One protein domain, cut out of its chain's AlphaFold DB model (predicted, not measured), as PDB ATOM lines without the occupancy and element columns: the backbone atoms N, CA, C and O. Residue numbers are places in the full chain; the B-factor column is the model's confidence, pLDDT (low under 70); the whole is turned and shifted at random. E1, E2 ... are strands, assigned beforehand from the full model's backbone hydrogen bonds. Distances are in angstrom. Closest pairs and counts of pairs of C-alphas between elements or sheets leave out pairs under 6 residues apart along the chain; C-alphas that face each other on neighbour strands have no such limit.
ATOM      1  N   GLU A   3     256.002 218.552 311.576       97.75
ATOM      2  CA  GLU A   3     255.048 219.441 310.910       97.75
ATOM      3  C   GLU A   3     254.454 218.744 309.680       97.75
ATOM      4  O   GLU A   3     255.058 217.821 309.139       97.75
ATOM      5  N   ILE A   4     253.274 219.173 309.226       97.56
ATOM      6  CA  ILE A   4     252.674 218.668 307.984       97.56
ATOM      7  C   ILE A   4     253.022 219.633 306.853       97.56
ATOM      8  O   ILE A   4     252.778 220.832 306.960       97.56
ATOM      9  N   VAL A   5     253.549 219.101 305.752       97.88
ATOM     10  CA  VAL A   5     253.828 219.864 304.529       97.88
ATOM     11  C   VAL A   5     252.980 219.322 303.390       97.88
ATOM     12  O   VAL A   5     252.831 218.109 303.253       97.88
ATOM     13  N   TYR A   6     252.455 220.223 302.562       98.50
ATOM     14  CA  TYR A   6     251.652 219.893 301.388       98.50
ATOM     15  C   TYR A   6     252.417 220.165 300.093       98.50
ATOM     16  O   TYR A   6     253.197 221.112 299.997       98.50
ATOM     17  N   PHE A   7     252.155 219.346 299.078       98.50
ATOM     18  CA  PHE A   7     252.820 219.401 297.782       98.50
ATOM     19  C   PHE A   7     251.791 219.548 296.667       98.50
ATOM     20  O   PHE A   7     250.999 218.638 296.412       98.50
ATOM     21  N   GLY A   8     251.838 220.694 295.988       98.12
ATOM     22  CA  GLY A   8     251.198 220.885 294.691       98.12
ATOM     23  C   GLY A   8     252.029 220.234 293.585       98.12
ATOM     24  O   GLY A   8     253.253 220.129 293.699       98.12
ATOM     25  N   THR A   9     251.390 219.758 292.516       98.06
ATOM     26  CA  THR A   9     252.082 218.974 291.482       98.06
ATOM     27  C   THR A   9     251.543 219.223 290.078       98.06
ATOM     28  O   THR A   9     250.448 219.740 289.879       98.06
ATOM     29  N   TYR A  10     252.311 218.783 289.080       97.12
ATOM     30  CA  TYR A  10     251.765 218.447 287.769       97.12
ATOM     31  C   TYR A  10     251.358 216.975 287.743       97.12
ATOM     32  O   TYR A  10     252.168 216.106 288.068       97.12
ATOM     33  N   THR A  11     250.170 216.676 287.224       96.25
ATOM     34  CA  THR A  11     249.655 215.299 287.076       96.25
ATOM     35  C   THR A  11     249.916 214.705 285.687       96.25
ATOM     36  O   THR A  11     249.226 213.806 285.226       96.25
ATOM     37  N   ARG A  12     250.955 215.188 284.990       93.38
ATOM     38  CA  ARG A  12     251.295 214.776 283.611       93.38
ATOM     39  C   ARG A  12     251.880 213.362 283.493       93.38
ATOM     40  O   ARG A  12     252.104 212.889 282.383       93.38
ATOM     41  N   ARG A  13     252.240 212.735 284.615       94.88
ATOM     42  CA  ARG A  13     252.886 211.414 284.660       94.88
ATOM     43  C   ARG A  13     252.259 210.556 285.755       94.88
ATOM     44  O   ARG A  13     251.162 210.058 285.576       94.88
ATOM     45  N   ILE A  14     252.967 210.376 286.868       96.81
ATOM     46  CA  ILE A  14     252.568 209.463 287.949       96.81
ATOM     47  C   ILE A  14     251.818 210.162 289.084       96.81
ATOM     48  O   ILE A  14     251.162 209.497 289.875       96.81
ATOM     49  N   SER A  15     251.955 211.486 289.191       97.81
ATOM     50  CA  SER A  15     251.301 212.248 290.249       97.81
ATOM     51  C   SER A  15     249.792 212.266 290.033       97.81
ATOM     52  O   SER A  15     249.335 212.479 288.909       97.81
ATOM     53  N   GLN A  16     249.040 212.079 291.114       98.06
ATOM     54  CA  GLN A  16     247.579 212.028 291.106       98.06
ATOM     55  C   GLN A  16     246.929 213.324 291.611       98.06
ATOM     56  O   GLN A  16     245.726 213.496 291.441       98.06
ATOM     57  N   GLY A  17     247.697 214.253 292.191       98.31
ATOM     58  CA  GLY A  17     247.163 215.524 292.676       98.31
ATOM     59  C   GLY A  17     247.999 216.141 293.790       98.31
ATOM     60  O   GLY A  17     249.194 216.387 293.607       98.31
ATOM     61  N   ILE A  18     247.349 216.416 294.918       98.75
ATOM     62  CA  ILE A  18     247.925 217.060 296.100       98.75
ATOM     63  C   ILE A  18     248.369 215.988 297.084       98.75
ATOM     64  O   ILE A  18     247.591 215.097 297.425       98.75
ATOM     65  N   TYR A  19     249.587 216.113 297.593       98.62
ATOM     66  CA  TYR A  19     250.120 215.215 298.614       98.62
ATOM     67  C   TYR A  19     250.385 215.958 299.914       98.62
ATOM     68  O   TYR A  19     250.574 217.174 299.906       98.62
ATOM     69  N   LYS A  20     250.460 215.216 301.017       98.50
ATOM     70  CA  LYS A  20     250.972 215.701 302.301       98.50
ATOM     71  C   LYS A  20     251.993 214.724 302.878       98.50
ATOM     72  O   LYS A  20     251.944 213.537 302.560       98.50
ATOM     73  N   ALA A  21     252.913 215.215 303.700       98.56
ATOM     74  CA  ALA A  21     253.898 214.391 304.399       98.56
ATOM     75  C   ALA A  21     254.260 214.986 305.764       98.56
ATOM     76  O   ALA A  21     254.121 216.193 305.979       98.56
ATOM     77  N   ASP A  22     254.796 214.139 306.642       98.56
ATOM     78  CA  ASP A  22     255.450 214.562 307.879       98.56
ATOM     79  C   ASP A  22     256.836 215.130 307.550       98.56
ATOM     80  O   ASP A  22     257.684 214.414 307.008       98.56
ATOM     81  N   PHE A  23     257.095 216.372 307.943       98.50
ATOM     82  CA  PHE A  23     258.411 216.998 307.945       98.50
ATOM     83  C   PHE A  23     258.965 217.064 309.367       98.50
ATOM     84  O   PHE A  23     258.388 217.698 310.247       98.50
ATOM     85  N   ASP A  24     260.093 216.402 309.600       98.44
ATOM     86  CA  ASP A  24     260.827 216.511 310.856       98.44
ATOM     87  C   ASP A  24     261.792 217.700 310.798       98.44
ATOM     88  O   ASP A  24     262.824 217.643 310.126       98.44
ATOM     89  N   THR A  25     261.471 218.768 311.525       97.56
ATOM     90  CA  THR A  25     262.243 220.019 311.545       97.56
ATOM     91  C   THR A  25     263.607 219.896 312.222       97.56
ATOM     92  O   THR A  25     264.466 220.749 312.009       97.56
ATOM     93  N   GLU A  26     263.847 218.841 313.008       98.19
ATOM     94  CA  GLU A  26     265.147 218.606 313.649       98.19
ATOM     95  C   GLU A  26     266.116 217.885 312.708       98.19
ATOM     96  O   GLU A  26     267.318 218.146 312.734       98.19
ATOM     97  N   THR A  27     265.601 216.981 311.866       97.88
ATOM     98  CA  THR A  27     266.430 216.142 310.983       97.88
ATOM     99  C   THR A  27     266.354 216.519 309.505       97.88
ATOM    100  O   THR A  27     267.173 216.050 308.714       97.88
ATOM    101  N   GLY A  28     265.377 217.339 309.114       97.06
ATOM    102  CA  GLY A  28     265.098 217.711 307.727       97.06
ATOM    103  C   GLY A  28     264.472 216.591 306.891       97.06
ATOM    104  O   GLY A  28     264.441 216.689 305.663       97.06
ATOM    105  N   LYS A  29     264.009 215.500 307.512       98.38
ATOM    106  CA  LYS A  29     263.481 214.330 306.796       98.38
ATOM    107  C   LYS A  29     261.985 214.456 306.522       98.38
ATOM    108  O   LYS A  29     261.217 214.842 307.399       98.38
ATOM    109  N   LEU A  30     261.584 214.041 305.320       98.38
ATOM    110  CA  LEU A  30     260.188 213.817 304.943       98.38
ATOM    111  C   LEU A  30     259.828 212.334 305.094       98.38
ATOM    112  O   LEU A  30     260.614 211.459 304.723       98.38
ATOM    113  N   SER A  31     258.642 212.046 305.622       98.31
ATOM    114  CA  SER A  31     258.120 210.683 305.793       98.31
ATOM    115  C   SER A  31     256.594 210.647 305.664       98.31
ATOM    116  O   SER A  31     255.960 211.696 305.668       98.31
ATOM    117  N   ASN A  32     256.004 209.452 305.541       97.88
ATOM    118  CA  ASN A  32     254.544 209.265 305.484       97.88
ATOM    119  C   ASN A  32     253.865 210.090 304.372       97.88
ATOM    120  O   ASN A  32     252.919 210.827 304.622       97.88
ATOM    121  N   LEU A  33     254.385 209.996 303.143       98.25
ATOM    122  CA  LEU A  33     253.775 210.661 301.994       98.25
ATOM    123  C   LEU A  33     252.412 210.030 301.684       98.25
ATOM    124  O   LEU A  33     252.332 208.842 301.374       98.25
ATOM    125  N   GLU A  34     251.369 210.848 301.691       98.19
ATOM    126  CA  GLU A  34     249.990 210.438 301.434       98.19
ATOM    127  C   GLU A  34     249.365 211.313 300.347       98.19
ATOM    128  O   GLU A  34     249.626 212.517 300.271       98.19
ATOM    129  N   LEU A  35     248.511 210.716 299.511       98.44
ATOM    130  CA  LEU A  35     247.645 211.476 298.613       98.44
ATOM    131  C   LEU A  35     246.558 212.153 299.456       98.44
ATOM    132  O   LEU A  35     245.745 211.473 300.075       98.44
ATOM    133  N   PHE A  36     246.551 213.483 299.477       98.50
ATOM    134  CA  PHE A  36     245.549 214.273 300.191       98.50
ATOM    135  C   PHE A  36     244.281 214.453 299.354       98.50
ATOM    136  O   PHE A  36     243.180 214.260 299.859       98.50
ATOM    137  N   ALA A  37     244.436 214.796 298.072       98.31
ATOM    138  CA  ALA A  37     243.322 214.971 297.149       98.31
ATOM    139  C   ALA A  37     243.746 214.713 295.698       98.31
ATOM    140  O   ALA A  37     244.830 215.118 295.270       98.31
ATOM    141  N   THR A  38     242.863 214.080 294.925       97.75
ATOM    142  CA  THR A  38     242.996 213.984 293.467       97.75
ATOM    143  C   THR A  38     242.528 215.295 292.842       97.75
ATOM    144  O   THR A  38     241.381 215.692 293.035       97.75
ATOM    145  N   GLU A  39     243.401 215.947 292.080       97.50
ATOM    146  CA  GLU A  39     243.100 217.171 291.328       97.50
ATOM    147  C   GLU A  39     244.012 217.213 290.096       97.50
ATOM    148  O   GLU A  39     245.188 216.846 290.207       97.50
ATOM    149  N   PRO A  40     243.536 217.633 288.914       95.88
ATOM    150  CA  PRO A  40     244.405 217.762 287.755       95.88
ATOM    151  C   PRO A  40     245.355 218.965 287.874       95.88
ATOM    152  O   PRO A  40     244.945 220.118 287.827       95.88
ATOM    153  N   SER A  41     246.656 218.673 287.948       95.94
ATOM    154  CA  SER A  41     247.758 219.646 288.020       95.94
ATOM    155  C   SER A  41     247.545 220.814 289.016       95.94
ATOM    156  O   SER A  41     247.583 221.973 288.599       95.94
ATOM    157  N   PRO A  42     247.376 220.526 290.324       97.56
ATOM    158  CA  PRO A  42     247.244 221.518 291.390       97.56
ATOM    159  C   PRO A  42     248.604 222.151 291.698       97.56
ATOM    160  O   PRO A  42     249.274 221.807 292.670       97.56
ATOM    161  N   THR A  43     249.082 223.021 290.815       97.00
ATOM    162  CA  THR A  43     250.473 223.510 290.817       97.00
ATOM    163  C   THR A  43     250.762 224.586 291.860       97.00
ATOM    164  O   THR A  43     251.932 224.881 292.107       97.00
ATOM    165  N   TYR A  44     249.730 225.157 292.481       98.12
ATOM    166  CA  TYR A  44     249.856 226.162 293.532       98.12
ATOM    167  C   TYR A  44     248.761 225.968 294.575       98.12
ATOM    168  O   TYR A  44     247.611 225.743 294.201       98.12
ATOM    169  N   LEU A  45     249.121 226.075 295.855       98.50
ATOM    170  CA  LEU A  45     248.237 225.831 296.993       98.50
ATOM    171  C   LEU A  45     248.193 227.062 297.901       98.50
ATOM    172  O   LEU A  45     249.208 227.730 298.091       98.50
ATOM    173  N   ALA A  46     247.042 227.305 298.512       98.56
ATOM    174  CA  ALA A  46     246.864 228.245 299.607       98.56
ATOM    175  C   ALA A  46     245.931 227.629 300.653       98.56
ATOM    176  O   ALA A  46     245.013 226.885 300.312       98.56
ATOM    177  N   PHE A  47     246.166 227.955 301.918       98.31
ATOM    178  CA  PHE A  47     245.285 227.585 303.020       98.31
ATOM    179  C   PHE A  47     244.672 228.836 303.620       98.31
ATOM    180  O   PHE A  47     245.338 229.874 303.657       98.31
ATOM    181  N   ASP A  48     243.437 228.722 304.099       98.06
ATOM    182  CA  ASP A  48     242.882 229.723 305.005       98.06
ATOM    183  C   ASP A  48     243.247 229.429 306.476       98.06
ATOM    184  O   ASP A  48     243.820 228.384 306.819       98.06
ATOM    185  N   GLN A  49     242.884 230.337 307.382       97.75
ATOM    186  CA  GLN A  49     243.079 230.176 308.828       97.75
ATOM    187  C   GLN A  49     242.326 228.974 309.420       97.75
ATOM    188  O   GLN A  49     242.713 228.473 310.477       97.75
ATOM    189  N   HIS A  50     241.292 228.476 308.738       96.56
ATOM    190  CA  HIS A  50     240.520 227.294 309.126       96.56
ATOM    191  C   HIS A  50     241.057 225.997 308.499       96.56
ATOM    192  O   HIS A  50     240.473 224.935 308.713       96.56
ATOM    193  N   GLN A  51     242.186 226.067 307.784       96.69
ATOM    194  CA  GLN A  51     242.852 224.957 307.098       96.69
ATOM    195  C   GLN A  51     242.071 224.377 305.906       96.69
ATOM    196  O   GLN A  51     242.368 223.267 305.456       96.69
ATOM    197  N   HIS A  52     241.099 225.105 305.355       97.94
ATOM    198  CA  HIS A  52     240.565 224.774 304.036       97.94
ATOM    199  C   HIS A  52     241.650 224.994 302.982       97.94
ATOM    200  O   HIS A  52     242.432 225.941 303.074       97.94
ATOM    201  N   LEU A  53     241.693 224.120 301.976       98.62
ATOM    202  CA  LEU A  53     242.694 224.178 300.918       98.62
ATOM    203  C   LEU A  53     242.079 224.766 299.650       98.62
ATOM    204  O   LEU A  53     241.056 224.291 299.159       98.62
ATOM    205  N   TYR A  54     242.769 225.741 299.075       98.69
ATOM    206  CA  TYR A  54     242.498 226.294 297.754       98.69
ATOM    207  C   TYR A  54     243.673 225.991 296.837       98.69
ATOM    208  O   TYR A  54     244.833 226.132 297.220       98.69
ATOM    209  N   THR A  55     243.384 225.580 295.612       98.62
ATOM    210  CA  THR A  55     244.413 225.241 294.631       98.62
ATOM    211  C   THR A  55     244.050 225.768 293.259       98.62
ATOM    212  O   THR A  55     242.872 225.893 292.922       98.62
ATOM    213  N   VAL A  56     245.065 226.004 292.426       97.38
ATOM    214  CA  VAL A  56     244.871 225.961 290.972       97.38
ATOM    215  C   VAL A  56     244.166 224.650 290.626       97.38
ATOM    216  O   VAL A  56     244.557 223.594 291.125       97.38
ATOM    217  N   GLY A  57     243.136 224.722 289.794       95.12
ATOM    218  CA  GLY A  57     242.355 223.555 289.419       95.12
ATOM    219  C   GLY A  57     241.839 223.618 287.993       95.12
ATOM    220  O   GLY A  57     241.923 224.646 287.306       95.12
ATOM    221  N   SER A  58     241.300 222.492 287.545       93.75
ATOM    222  CA  SER A  58     240.633 222.399 286.250       93.75
ATOM    223  C   SER A  58     239.513 221.371 286.263       93.75
ATOM    224  O   SER A  58     239.602 220.333 286.914       93.75
ATOM    225  N   HIS A  59     238.449 221.662 285.521       95.12
ATOM    226  CA  HIS A  59     237.272 220.807 285.431       95.12
ATOM    227  C   HIS A  59     236.657 220.929 284.037       95.12
ATOM    228  O   HIS A  59     236.570 222.033 283.508       95.12
ATOM    229  N   ASP A  60     236.281 219.808 283.417       92.94
ATOM    230  CA  ASP A  60     235.683 219.762 282.070       92.94
ATOM    231  C   ASP A  60     236.441 220.575 280.999       92.94
ATOM    232  O   ASP A  60     235.854 221.266 280.167       92.94
ATOM    233  N   GLY A  61     237.777 220.527 281.037       89.19
ATOM    234  CA  GLY A  61     238.641 221.253 280.096       89.19
ATOM    235  C   GLY A  61     238.750 222.763 280.346       89.19
ATOM    236  O   GLY A  61     239.381 223.459 279.554       89.19
ATOM    237  N   LYS A  62     238.169 223.270 281.438       94.56
ATOM    238  CA  LYS A  62     238.223 224.670 281.878       94.56
ATOM    239  C   LYS A  62     239.215 224.855 283.022       94.56
ATOM    240  O   LYS A  62     239.428 223.937 283.813       94.56
ATOM    241  N   GLY A  63     239.806 226.043 283.115       94.50
ATOM    242  CA  GLY A  63     240.799 226.403 284.125       94.50
ATOM    243  C   GLY A  63     240.232 227.304 285.221       94.50
ATOM    244  O   GLY A  63     239.302 228.072 284.982       94.50
ATOM    245  N   GLY A  64     240.790 227.221 286.430       96.00
ATOM    246  CA  GLY A  64     240.403 228.099 287.534       96.00
ATOM    247  C   GLY A  64     240.940 227.636 288.883       96.00
ATOM    248  O   GLY A  64     242.133 227.354 289.016       96.00
ATOM    249  N   ILE A  65     240.057 227.586 289.883       97.62
ATOM    250  CA  ILE A  65     240.374 227.248 291.278       97.62
ATOM    251  C   ILE A  65     239.491 226.087 291.748       97.62
ATOM    252  O   ILE A  65     238.301 226.041 291.435       97.62
ATOM    253  N   ALA A  66     240.063 225.178 292.532       98.31
ATOM    254  CA  ALA A  66     239.330 224.171 293.294       98.31
ATOM    255  C   ALA A  66     239.475 224.437 294.799       98.31
ATOM    256  O   ALA A  66     240.530 224.888 295.255       98.31
ATOM    257  N   ALA A  67     238.417 224.161 295.560       98.56
ATOM    258  CA  ALA A  67     238.394 224.307 297.013       98.56
ATOM    259  C   ALA A  67     238.110 222.963 297.687       98.56
ATOM    260  O   ALA A  67     237.255 222.197 297.236       98.56
ATOM    261  N   TYR A  68     238.791 222.698 298.796       98.69
ATOM    262  CA  TYR A  68     238.713 221.454 299.552       98.69
ATOM    263  C   TYR A  68     238.534 221.734 301.039       98.69
ATOM    264  O   TYR A  68     239.070 222.697 301.591       98.69
ATOM    265  N   LYS A  69     237.803 220.840 301.700       98.06
ATOM    266  CA  LYS A  69     237.733 220.779 303.158       98.06
ATOM    267  C   LYS A  69     239.073 220.335 303.751       98.06
ATOM    268  O   LYS A  69     239.947 219.817 303.057       98.06
ATOM    269  N   THR A  70     239.195 220.482 305.066       96.25
ATOM    270  CA  THR A  70     240.374 220.082 305.851       96.25
ATOM    271  C   THR A  70     240.708 218.587 305.750       96.25
ATOM    272  O   THR A  70     241.856 218.192 305.945       96.25
ATOM    273  N   ASP A  71     239.724 217.749 305.415       95.50
ATOM    274  CA  ASP A  71     239.855 216.301 305.229       95.50
ATOM    275  C   ASP A  71     240.171 215.885 303.779       95.50
ATOM    276  O   ASP A  71     240.285 214.693 303.497       95.50
ATOM    277  N   GLY A  72     240.329 216.846 302.863       96.56
ATOM    278  CA  GLY A  72     240.603 216.586 301.448       96.56
ATOM    279  C   GLY A  72     239.354 216.314 300.607       96.56
ATOM    280  O   GLY A  72     239.471 216.010 299.420       96.56
ATOM    281  N   VAL A  73     238.148 216.457 301.169       97.88
ATOM    282  CA  VAL A  73     236.904 216.373 300.393       97.88
ATOM    283  C   VAL A  73     236.721 217.641 299.561       97.88
ATOM    284  O   VAL A  73     236.702 218.753 300.094       97.88
ATOM    285  N   LEU A  74     236.545 217.473 298.249       98.31
ATOM    286  CA  LEU A  74     236.244 218.562 297.318       98.31
ATOM    287  C   LEU A  74     234.952 219.287 297.730       98.31
ATOM    288  O   LEU A  74     233.919 218.656 297.952       98.31
ATOM    289  N   LEU A  75     235.009 220.616 297.795       98.06
ATOM    290  CA  LEU A  75     233.846 221.484 297.973       98.06
ATOM    291  C   LEU A  75     233.237 221.851 296.623       98.06
ATOM    292  O   LEU A  75     232.054 221.607 296.394       98.06
ATOM    293  N   ASN A  76     234.041 222.444 295.739       98.12
ATOM    294  CA  ASN A  76     233.639 222.839 294.395       98.12
ATOM    295  C   ASN A  76     234.848 223.208 293.518       98.12
ATOM    296  O   ASN A  76     235.962 223.417 294.000       98.12
ATOM    297  N   HIS A  77     234.566 223.373 292.225       98.06
ATOM    298  CA  HIS A  77     235.423 224.041 291.250       98.06
ATOM    299  C   HIS A  77     234.776 225.361 290.819       98.06
ATOM    300  O   HIS A  77     233.572 225.420 290.570       98.06
ATOM    301  N   VAL A  78     235.583 226.412 290.691       97.12
ATOM    302  CA  VAL A  78     235.206 227.678 290.053       97.12
ATOM    303  C   VAL A  78     236.112 227.849 288.844       97.12
ATOM    304  O   VAL A  78     237.289 228.183 288.984       97.12
ATOM    305  N   VAL A  79     235.575 227.545 287.663       95.94
ATOM    306  CA  VAL A  79     236.343 227.444 286.417       95.94
ATOM    307  C   VAL A  79     235.675 228.190 285.272       95.94
ATOM    308  O   VAL A  79     234.450 228.300 285.196       95.94
ATOM    309  N   GLU A  80     236.498 228.650 284.341       93.38
ATOM    310  CA  GLU A  80     236.084 229.329 283.120       93.38
ATOM    311  C   GLU A  80     236.884 228.833 281.911       93.38
ATOM    312  O   GLU A  80     237.892 228.136 282.037       93.38
ATOM    313  N   GLU A  81     236.405 229.156 280.709       91.81
ATOM    314  CA  GLU A  81     237.118 228.803 279.486       91.81
ATOM    315  C   GLU A  81     238.510 229.449 279.462       91.81
ATOM    316  O   GLU A  81     238.665 230.656 279.675       91.81
ATOM    317  N   GLY A  82     239.523 228.621 279.210       86.25
ATOM    318  CA  GLY A  82     240.918 229.031 279.190       86.25
ATOM    319  C   GLY A  82     241.828 228.086 279.964       86.25
ATOM    320  O   GLY A  82     241.399 227.095 280.556       86.25
ATOM    321  N   ALA A  83     243.122 228.402 279.930       86.31
ATOM    322  CA  ALA A  83     244.134 227.642 280.648       86.31
ATOM    323  C   ALA A  83     243.979 227.795 282.177       86.31
ATOM    324  O   ALA A  83     243.524 228.849 282.638       86.31
ATOM    325  N   PRO A  84     244.393 226.786 282.971       82.25
ATOM    326  CA  PRO A  84     244.431 226.883 284.428       82.25
ATOM    327  C   PRO A  84     245.265 228.064 284.930       82.25
ATOM    328  O   PRO A  84     246.210 228.510 284.275       82.25
ATOM    329  N   HIS A  85     244.921 228.541 286.126       89.75
ATOM    330  CA  HIS A  85     245.662 229.583 286.833       89.75
ATOM    331  C   HIS A  85     247.109 229.158 287.142       89.75
ATOM    332  O   HIS A  85     247.470 227.986 287.088       89.75
ATOM    333  N   CYS A  86     247.955 230.127 287.478       92.38
ATOM    334  CA  CYS A  86     249.351 229.910 287.858       92.38
ATOM    335  C   CYS A  86     249.651 230.239 289.325       92.38
ATOM    336  O   CYS A  86     250.750 229.952 289.798       92.38
ATOM    337  N   TYR A  87     248.696 230.843 290.035       96.81
ATOM    338  CA  TYR A  87     248.839 231.265 291.424       96.81
ATOM    339  C   TYR A  87     247.470 231.345 292.106       96.81
ATOM    340  O   TYR A  87     246.478 231.679 291.451       96.81
ATOM    341  N   VAL A  88     247.435 231.084 293.415       97.88
ATOM    342  CA  VAL A  88     246.261 231.270 294.278       97.88
ATOM    343  C   VAL A  88     246.683 231.827 295.643       97.88
ATOM    344  O   VAL A  88     247.733 231.452 296.159       97.88
ATOM    345  N   ALA A  89     245.874 232.715 296.225       98.25
ATOM    346  CA  ALA A  89     246.052 233.232 297.583       98.25
ATOM    347  C   ALA A  89     244.706 233.508 298.262       98.25
ATOM    348  O   ALA A  89     243.707 233.761 297.590       98.25
ATOM    349  N   VAL A  90     244.702 233.496 299.594       98.50
ATOM    350  CA  VAL A  90     243.527 233.783 300.426       98.50
ATOM    351  C   VAL A  90     243.665 235.170 301.056       98.50
ATOM    352  O   VAL A  90     244.735 235.539 301.540       98.50
ATOM    353  N   ASP A  91     242.575 235.934 301.060       98.31
ATOM    354  CA  ASP A  91     242.403 237.140 301.871       98.31
ATOM    355  C   ASP A  91     241.410 236.848 302.992       98.31
ATOM    356  O   ASP A  91     240.192 236.841 302.792       98.31
ATOM    357  N   GLU A  92     241.957 236.635 304.184       97.69
ATOM    358  CA  GLU A  92     241.195 236.318 305.392       97.69
ATOM    359  C   GLU A  92     240.228 237.434 305.784       97.69
ATOM    360  O   GLU A  92     239.099 237.181 306.195       97.69
ATOM    361  N   THR A  93     240.653 238.692 305.636       97.81
ATOM    362  CA  THR A  93     239.881 239.844 306.121       97.81
ATOM    363  C   THR A  93     238.625 240.050 305.286       97.81
ATOM    364  O   THR A  93     237.590 240.462 305.807       97.81
ATOM    365  N   ARG A  94     238.717 239.782 303.981       98.12
ATOM    366  CA  ARG A  94     237.604 239.953 303.040       98.12
ATOM    367  C   ARG A  94     236.865 238.654 302.732       98.12
ATOM    368  O   ARG A  94     235.851 238.712 302.043       98.12
ATOM    369  N   SER A  95     237.368 237.519 303.215       96.56
ATOM    370  CA  SER A  95     236.875 236.181 302.865       96.56
ATOM    371  C   SER A  95     236.869 235.955 301.348       96.56
ATOM    372  O   SER A  95     235.869 235.536 300.764       96.56
ATOM    373  N   LEU A  96     237.990 236.281 300.700       98.31
ATOM    374  CA  LEU A  96     238.168 236.157 299.252       98.31
ATOM    375  C   LEU A  96     239.317 235.212 298.911       98.31
ATOM    376  O   LEU A  96     240.262 235.044 299.677       98.31
ATOM    377  N   VAL A  97     239.252 234.655 297.704       98.06
ATOM    378  CA  VAL A  97     240.347 233.901 297.093       98.06
ATOM    379  C   VAL A  97     240.731 234.592 295.793       98.06
ATOM    380  O   VAL A  97     239.884 234.828 294.929       98.06
ATOM    381  N   TYR A  98     242.010 234.922 295.657       97.06
ATOM    382  CA  TYR A  98     242.580 235.519 294.457       97.06
ATOM    383  C   TYR A  98     243.281 234.457 293.622       97.06
ATOM    384  O   TYR A  98     243.976 233.598 294.160       97.06
ATOM    385  N   GLY A  99     243.139 234.548 292.301       94.81
ATOM    386  CA  GLY A  99     243.885 233.742 291.343       94.81
ATOM    387  C   GLY A  99     244.597 234.620 290.321       94.81
ATOM    388  O   GLY A  99     244.108 235.701 289.995       94.81
ATOM    389  N   ALA A 100     245.734 234.155 289.805       93.31
ATOM    390  CA  ALA A 100     246.401 234.771 288.657       93.31
ATOM    391  C   ALA A 100     246.467 233.784 287.491       93.31
ATOM    392  O   ALA A 100     246.652 232.586 287.701       93.31
ATOM    393  N   ASN A 101     246.349 234.283 286.262       89.69
ATOM    394  CA  ASN A 101     246.418 233.483 285.043       89.69
ATOM    395  C   ASN A 101     247.476 234.079 284.104       89.69
ATOM    396  O   ASN A 101     247.371 235.245 283.744       89.69
TER     397      ASN A 101
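Overview. This is residues 3 to 101 of the 104 residues of the protein "6-phosphogluconolactonase" of Streptococcus parasanguinis DORA_23_24 (UniProt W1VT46). Three small antiparallel sheets follow one another: a four-stranded slab, E4 to E7, in the middle, the hairpin E8 and E9 partly covering one of its faces as a small sandwich, and a three-stranded sheet, E1 to E3, reaching away as an arm, with few contacts to the slab. The printed part has 99 residues with no named helix and nine strands, E1 to E9 in order along the chain, and its class is all strand. The sheets' orders are E1, E2, E3; E4, E5, E6, E7; and E8, E9, each all antiparallel. The whole is compact, with a radius of gyration of the C-alphas of 13.7 A, and spans 44 by 37 by 22 A.

Arrangement. E1, residues 3 to 7, and E2, residues 17 to 24, form a hairpin, with N 5 and O 21 at 3.0 A. E2 and E3, residues 29 to 38, form the next hairpin, with N 20 and O 34 at 2.9 A. These three strands make a meander, each strand the antiparallel neighbour of the one before, in a strongly twisted sheet, only just so at 4.4 A off its best plane. E3 bends by 60 degrees at residue 32. E4, residues 45 to 47, begins a second meander with E5, residues 53 to 59, E6, residues 62 to 68, and E7, residues 74 to 80. Its pairs within hydrogen-bond range include N 46 and O 54, 2.8 A, N 57 and O 64, 2.9 A, and N 65 and O 78, 3.0 A. E1 and E4 have 1 pair of C-alphas within 8 A, Phe 7 and Leu 45 at 7.9 A. E3 and E7 likewise have 1, Ala 37 and Leu 74 at 7.9 A. E8, residues 87 to 91, and E9, residues 96 to 100, form a hairpin, with N 89 and O 98 at 2.9 A. Their sheet and that of E4 to E7 make a sandwich, two sheets face to face, with best planes 30 degrees apart and strands at 40 degrees. The closest C-alphas of E4 and E8 are those of Ala 46 and Ala 89, 5.4 A apart. E1 and E8 are apart.

Along the chain. E1 begins at C-alpha 3, (255.048, 219.441, 310.910). E2 measures 22.8 A and E3 24.4 A from first to last C-alpha. E5, E6 and E7 measure 16.8, 18.0 and 17.8 A, while E4 measures 6.9 A. E9 ends at C-alpha 100, (246.401, 234.771, 288.657).

Size, cuts and confidence. The C-alphas farthest apart, those of Glu 26 and Glu 81, are 45.4 A apart. The printed part has no cut and no long link. Its mean pLDDT is 96.6, and no printed residue is under 70.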